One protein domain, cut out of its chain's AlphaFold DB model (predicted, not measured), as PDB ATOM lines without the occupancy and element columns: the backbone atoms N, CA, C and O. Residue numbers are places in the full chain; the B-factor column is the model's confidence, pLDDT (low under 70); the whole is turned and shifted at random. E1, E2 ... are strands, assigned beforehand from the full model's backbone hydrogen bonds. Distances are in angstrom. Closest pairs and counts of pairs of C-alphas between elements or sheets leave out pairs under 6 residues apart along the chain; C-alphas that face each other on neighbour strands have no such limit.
ATOM      1  N   THR A  42      45.291 -62.010 -89.986       81.62
ATOM      2  CA  THR A  42      43.857 -61.830 -90.228       81.62
ATOM      3  C   THR A  42      43.191 -61.222 -88.998       81.62
ATOM      4  O   THR A  42      43.424 -61.684 -87.879       81.62
ATOM      5  N   VAL A  43      42.321 -60.234 -89.211       78.12
ATOM      6  CA  VAL A  43      41.462 -59.655 -88.169       78.12
ATOM      7  C   VAL A  43      40.032 -60.142 -88.376       78.12
ATOM      8  O   VAL A  43      39.527 -60.111 -89.498       78.12
ATOM      9  N   ALA A  44      39.379 -60.590 -87.307       76.44
ATOM     10  CA  ALA A  44      37.974 -60.988 -87.307       76.44
ATOM     11  C   ALA A  44      37.212 -60.277 -86.185       76.44
ATOM     12  O   ALA A  44      37.749 -60.085 -85.097       76.44
ATOM     13  N   LEU A  45      35.956 -59.915 -86.434       74.38
ATOM     14  CA  LEU A  45      35.036 -59.468 -85.386       74.38
ATOM     15  C   LEU A  45      34.519 -60.709 -84.649       74.38
ATOM     16  O   LEU A  45      34.098 -61.666 -85.302       74.38
ATOM     17  N   VAL A  46      34.592 -60.720 -83.317       73.75
ATOM     18  CA  VAL A  46      34.211 -61.891 -82.496       73.75
ATOM     19  C   VAL A  46      33.145 -61.579 -81.443       73.75
ATOM     20  O   VAL A  46      32.464 -62.499 -80.995       73.75
ATOM     21  N   GLY A  47      32.955 -60.306 -81.087       68.00
ATOM     22  CA  GLY A  47      31.932 -59.873 -80.134       68.00
ATOM     23  C   GLY A  47      30.583 -59.575 -80.795       68.00
ATOM     24  O   GLY A  47      30.534 -58.975 -81.866       68.00
ATOM     25  N   ILE A  48      29.489 -59.924 -80.110       64.75
ATOM     26  CA  ILE A  48      28.085 -59.697 -80.532       64.75
ATOM     27  C   ILE A  48      27.734 -58.201 -80.556       64.75
ATOM     28  O   ILE A  48      26.755 -57.776 -81.155       64.75
ATOM     29  N   ASN A  49      28.523 -57.388 -79.855       68.50
ATOM     30  CA  ASN A  49      28.326 -55.953 -79.809       68.50
ATOM     31  C   ASN A  49      29.329 -55.213 -80.698       68.50
ATOM     32  O   ASN A  49      29.328 -53.995 -80.641       68.50
ATOM     33  N   GLY A  50      30.203 -55.867 -81.475       68.94
ATOM     34  CA  GLY A  50      31.224 -55.172 -82.281       68.94
ATOM     35  C   GLY A  50      32.269 -54.392 -81.463       68.94
ATOM     36  O   GLY A  50      32.876 -53.446 -81.959       68.94
ATOM     37  N   ASP A  51      32.447 -54.749 -80.193       73.25
ATOM     38  CA  ASP A  51      33.451 -54.222 -79.261       73.25
ATOM     39  C   ASP A  51      34.617 -55.186 -79.031       73.25
ATOM     40  O   ASP A  51      35.534 -54.864 -78.286       73.25
ATOM     41  N   GLU A  52      34.621 -56.348 -79.679       79.12
ATOM     42  CA  GLU A  52      35.702 -57.319 -79.572       79.12
ATOM     43  C   GLU A  52      36.151 -57.767 -80.961       79.12
ATOM     44  O   GLU A  52      35.349 -58.189 -81.806       79.12
ATOM     45  N   PHE A  53      37.460 -57.700 -81.185       77.44
ATOM     46  CA  PHE A  53      38.107 -58.226 -82.375       77.44
ATOM     47  C   PHE A  53      39.138 -59.265 -81.974       77.44
ATOM     48  O   PHE A  53      39.701 -59.234 -80.884       77.44
ATOM     49  N   ALA A  54      39.419 -60.181 -82.881       84.06
ATOM     50  CA  ALA A  54      40.485 -61.136 -82.711       84.06
ATOM     51  C   ALA A  54      41.490 -61.038 -83.844       84.06
ATOM     52  O   ALA A  54      41.130 -60.861 -85.011       84.06
ATOM     53  N   ILE A  55      42.761 -61.174 -83.484       82.31
ATOM     54  CA  ILE A  55      43.872 -61.247 -84.421       82.31
ATOM     55  C   ILE A  55      44.367 -62.687 -84.448       82.31
ATOM     56  O   ILE A  55      44.629 -63.301 -83.412       82.31
ATOM     57  N   ARG A  56      44.553 -63.209 -85.658       86.12
ATOM     58  CA  ARG A  56      45.395 -64.375 -85.910       86.12
ATOM     59  C   ARG A  56      46.579 -63.937 -86.754       86.12
ATOM     60  O   ARG A  56      46.399 -63.574 -87.913       86.12
ATOM     61  N   LEU A  57      47.765 -63.968 -86.162       87.38
ATOM     62  CA  LEU A  57      49.009 -63.634 -86.847       87.38
ATOM     63  C   LEU A  57      49.370 -64.709 -87.875       87.38
ATOM     64  O   LEU A  57      49.073 -65.892 -87.682       87.38
ATOM     65  N   ASP A  58      50.036 -64.308 -88.951       83.38
ATOM     66  CA  ASP A  58      50.483 -65.246 -89.976       83.38
ATOM     67  C   ASP A  58      51.467 -66.268 -89.380       83.38
ATOM     68  O   ASP A  58      52.388 -65.934 -88.635       83.38
ATOM     69  N   GLY A  59      51.236 -67.553 -89.662       84.25
ATOM     70  CA  GLY A  59      52.007 -68.661 -89.087       84.25
ATOM     71  C   GLY A  59      51.610 -69.068 -87.660       84.25
ATOM     72  O   GLY A  59      52.096 -70.088 -87.171       84.25
ATOM     73  N   GLN A  60      50.698 -68.348 -86.998       82.62
ATOM     74  CA  GLN A  60      50.139 -68.731 -85.697       82.62
ATOM     75  C   GLN A  60      48.778 -69.424 -85.866       82.62
ATOM     76  O   GLN A  60      47.902 -68.968 -86.602       82.62
ATOM     77  N   ARG A  61      48.574 -70.544 -85.154       78.00
ATOM     78  CA  ARG A  61      47.257 -71.209 -85.072       78.00
ATOM     79  C   ARG A  61      46.345 -70.590 -84.018       78.00
ATOM     80  O   ARG A  61      45.129 -70.689 -84.154       78.00
ATOM     81  N   GLN A  62      46.924 -70.012 -82.968       82.75
ATOM     82  CA  GLN A  62      46.158 -69.399 -81.893       82.75
ATOM     83  C   GLN A  62      45.595 -68.050 -82.333       82.75
ATOM     84  O   GLN A  62      46.212 -67.309 -83.096       82.75
ATOM     85  N   LEU A  63      44.387 -67.782 -81.854       82.62
ATOM     86  CA  LEU A  63      43.642 -66.563 -82.094       82.62
ATOM     87  C   LEU A  63      43.586 -65.808 -80.768       82.62
ATOM     88  O   LEU A  63      43.189 -66.386 -79.756       82.62
ATOM     89  N   THR A  64      44.007 -64.549 -80.778       79.31
ATOM     90  CA  THR A  64      44.014 -63.697 -79.587       79.31
ATOM     91  C   THR A  64      42.911 -62.668 -79.731       79.31
ATOM     92  O   THR A  64      42.900 -61.934 -80.722       79.31
ATOM     93  N   SER A  65      41.981 -62.626 -78.778       81.56
ATOM     94  CA  SER A  65      40.909 -61.635 -78.764       81.56
ATOM     95  C   SER A  65      41.269 -60.418 -77.915       81.56
ATOM     96  O   SER A  65      42.049 -60.494 -76.963       81.56
ATOM     97  N   TYR A  66      40.722 -59.276 -78.314       77.38
ATOM     98  CA  TYR A  66      40.959 -57.968 -77.734       77.38
ATOM     99  C   TYR A  66      39.631 -57.217 -77.686       77.38
ATOM    100  O   TYR A  66      38.979 -57.011 -78.711       77.38
ATOM    101  N   GLY A  67      39.248 -56.788 -76.486       75.19
ATOM    102  CA  GLY A  67      38.117 -55.892 -76.289       75.19
ATOM    103  C   GLY A  67      38.528 -54.435 -76.481       75.19
ATOM    104  O   GLY A  67      39.627 -54.031 -76.091       75.19
ATOM    105  N   LEU A  68      37.631 -53.632 -77.036       73.31
ATOM    106  CA  LEU A  68      37.718 -52.184 -77.013       73.31
ATOM    107  C   LEU A  68      36.779 -51.624 -75.979       73.31
ATOM    108  O   LEU A  68      35.580 -51.898 -75.967       73.31
ATOM    109  N   GLY A  69      37.348 -50.780 -75.127       69.88
ATOM    110  CA  GLY A  69      36.542 -49.964 -74.246       69.88
ATOM    111  C   GLY A  69      35.639 -49.053 -75.071       69.88
ATOM    112  O   GLY A  69      36.008 -48.582 -76.147       69.88
ATOM    113  N   SER A  70      34.477 -48.722 -74.513       68.69
ATOM    114  CA  SER A  70      33.563 -47.717 -75.070       68.69
ATOM    115  C   SER A  70      34.232 -46.362 -75.333       68.69
ATOM    116  O   SER A  70      33.713 -45.562 -76.100       68.69
ATOM    117  N   ASN A  71      35.381 -46.111 -74.699       72.50
ATOM    118  CA  ASN A  71      36.106 -44.847 -74.729       72.50
ATOM    119  C   ASN A  71      37.437 -44.959 -75.486       72.50
ATOM    120  O   ASN A  71      38.321 -44.132 -75.277       72.50
ATOM    121  N   THR A  72      37.640 -45.997 -76.303       76.62
ATOM    122  CA  THR A  72      38.877 -46.088 -77.079       76.62
ATOM    123  C   THR A  72      38.880 -45.042 -78.187       76.62
ATOM    124  O   THR A  72      38.090 -45.103 -79.127       76.62
ATOM    125  N   THR A  73      39.811 -44.101 -78.076       83.25
ATOM    126  CA  THR A  73      40.101 -43.102 -79.101       83.25
ATOM    127  C   THR A  73      40.643 -43.775 -80.359       83.25
ATOM    128  O   THR A  73      41.566 -44.592 -80.291       83.25
ATOM    129  N   TRP A  74      40.108 -43.421 -81.522       81.75
ATOM    130  CA  TRP A  74      40.575 -43.926 -82.815       81.75
ATOM    131  C   TRP A  74      40.668 -42.798 -83.837       81.75
ATOM    132  O   TRP A  74      40.107 -41.722 -83.653       81.75
ATOM    133  N   ARG A  75      41.424 -43.021 -84.913       82.06
ATOM    134  CA  ARG A  75      41.627 -42.033 -85.976       82.06
ATOM    135  C   ARG A  75      41.044 -42.555 -87.276       82.06
ATOM    136  O   ARG A  75      41.348 -43.683 -87.665       82.06
ATOM    137  N   ASP A  76      40.209 -41.762 -87.932       80.31
ATOM    138  CA  ASP A  76      39.600 -42.161 -89.197       80.31
ATOM    139  C   ASP A  76      40.562 -42.032 -90.391       80.31
ATOM    140  O   ASP A  76      41.690 -41.540 -90.277       80.31
ATOM    141  N   ALA A  77      40.108 -42.494 -91.560       78.25
ATOM    142  CA  ALA A  77      40.877 -42.436 -92.803       78.25
ATOM    143  C   ALA A  77      41.177 -40.996 -93.267       78.25
ATOM    144  O   ALA A  77      42.086 -40.790 -94.071       78.25
ATOM    145  N   TYR A  78      40.445 -40.005 -92.751       87.81
ATOM    146  CA  TYR A  78      40.653 -38.581 -93.010       87.81
ATOM    147  C   TYR A  78      41.592 -37.937 -91.981       87.81
ATOM    148  O   TYR A  78      41.909 -36.751 -92.073       87.81
ATOM    149  N   GLY A  79      42.080 -38.715 -91.012       85.31
ATOM    150  CA  GLY A  79      42.998 -38.260 -89.984       85.31
ATOM    151  C   GLY A  79      42.323 -37.517 -88.830       85.31
ATOM    152  O   GLY A  79      43.041 -36.864 -88.064       85.31
ATOM    153  N   ILE A  80      41.002 -37.611 -88.680       87.44
ATOM    154  CA  ILE A  80      40.247 -37.010 -87.575       87.44
ATOM    155  C   ILE A  80      40.222 -37.986 -86.399       87.44
ATOM    156  O   ILE A  80      39.976 -39.179 -86.572       87.44
ATOM    157  N   TRP A  81      40.507 -37.477 -85.200       88.00
ATOM    158  CA  TRP A  81      40.389 -38.246 -83.965       88.00
ATOM    159  C   TRP A  81      38.935 -38.307 -83.513       88.00
ATOM    160  O   TRP A  81      38.234 -37.299 -83.488       88.00
ATOM    161  N   GLN A  82      38.513 -39.509 -83.164       82.69
ATOM    162  CA  GLN A  82      37.171 -39.857 -82.755       82.69
ATOM    163  C   GLN A  82      37.253 -40.434 -81.342       82.69
ATOM    164  O   GLN A  82      38.026 -41.358 -81.090       82.69
ATOM    165  N   ASP A  83      36.448 -39.885 -80.436       84.88
ATOM    166  CA  ASP A  83      36.364 -40.303 -79.038       84.88
ATOM    167  C   ASP A  83      34.968 -40.830 -78.725       84.88
ATOM    168  O   ASP A  83      33.966 -40.281 -79.185       84.88
ATOM    169  N   GLY A  84      34.892 -41.902 -77.934       73.06
ATOM    170  CA  GLY A  84      33.615 -42.463 -77.473       73.06
ATOM    171  C   GLY A  84      32.742 -43.075 -78.577       73.06
ATOM    172  O   GLY A  84      31.586 -43.419 -78.337       73.06
ATOM    173  N   THR A  85      33.270 -43.196 -79.794       73.19
ATOM    174  CA  THR A  85      32.594 -43.797 -80.945       73.19
ATOM    175  C   THR A  85      33.381 -45.005 -81.429       73.19
ATOM    176  O   THR A  85      34.559 -45.162 -81.114       73.19
ATOM    177  N   ARG A  86      32.741 -45.882 -82.203       71.38
ATOM    178  CA  ARG A  86      33.392 -47.072 -82.761       71.38
ATOM    179  C   ARG A  86      33.889 -46.811 -84.184       71.38
ATOM    180  O   ARG A  86      33.199 -46.105 -84.925       71.38
ATOM    181  N   PRO A  87      35.018 -47.414 -84.601       72.38
ATOM    182  CA  PRO A  87      35.446 -47.394 -85.994       72.38
ATOM    183  C   PRO A  87      34.334 -47.881 -86.928       72.38
ATOM    184  O   PRO A  87      33.727 -48.925 -86.693       72.38
ATOM    185  N   GLY A  88      34.084 -47.158 -88.023       66.62
ATOM    186  CA  GLY A  88      33.008 -47.500 -88.966       66.62
ATOM    187  C   GLY A  88      33.151 -48.891 -89.603       66.62
ATOM    188  O   GLY A  88      32.152 -49.521 -89.932       66.62
ATOM    189  N   CYS A  89      34.379 -49.410 -89.718       64.12
ATOM    190  CA  CYS A  89      34.651 -50.765 -90.210       64.12
ATOM    191  C   CYS A  89      34.258 -51.886 -89.232       64.12
ATOM    192  O   CYS A  89      34.333 -53.057 -89.599       64.12
ATOM    193  N   TRP A  90      33.868 -51.548 -88.002       62.44
ATOM    194  CA  TRP A  90      33.402 -52.497 -86.985       62.44
ATOM    195  C   TRP A  90      31.910 -52.445 -86.730       62.44
ATOM    196  O   TRP A  90      31.400 -53.215 -85.918       62.44
ATOM    197  N   ILE A  91      31.196 -51.557 -87.419       59.66
ATOM    198  CA  ILE A  91      29.753 -51.704 -87.529       59.66
ATOM    199  C   ILE A  91      29.548 -53.064 -88.184       59.66
ATOM    200  O   ILE A  91      30.063 -53.295 -89.282       59.66
TER     201      ILE A  91
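What this domain is: This is residues 42 to 91 of the 111 residues of an uncharacterized protein of Trebonia kvetii (UniProt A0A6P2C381). With little regular structure, this elongated model has a small three-stranded sheet at one end, E1, E2 and E3, and a long loop, residues 68 to 91, that extends it toward the other end and folds back on itself there. The printed part has 50 residues, 14 of them in named strands, with no named helix; the class is all strand. The sheet, order E1 - E2 - E3, is an antiparallel meander, each strand the neighbour of the one before. The whole is loose, radius of gyration of the C-alphas 12.2 A, spanning 35 by 22 by 15 A.

Where its parts are: E1, residues 42 to 45, begins at C-alpha 42 (43.857, -61.830, -90.228). E2, residues 52 to 57, measures 16.4 A. E3, residues 64 to 67, ends at C-alpha 67 (38.117, -55.892, -76.289).

How they stand to each other: E1 and E2 form a hairpin at 164 degrees; N 44 and O 54 are 2.9 A apart, within hydrogen-bond range. Hairpin E2 and E3 stands at 153 degrees, with N 66 and O 53 within hydrogen-bond range at 2.8 A. Residues 74 to 75 pair antiparallel with 81 to 82.

The domain as a whole: The C-alphas of Arg 61 and Ile 80 are farthest apart, 35.0 A. The printed part has no cut; both links between strands are short. Residues 47 to 50, 69 to 70 and 88 to 91 have pLDDT under 70.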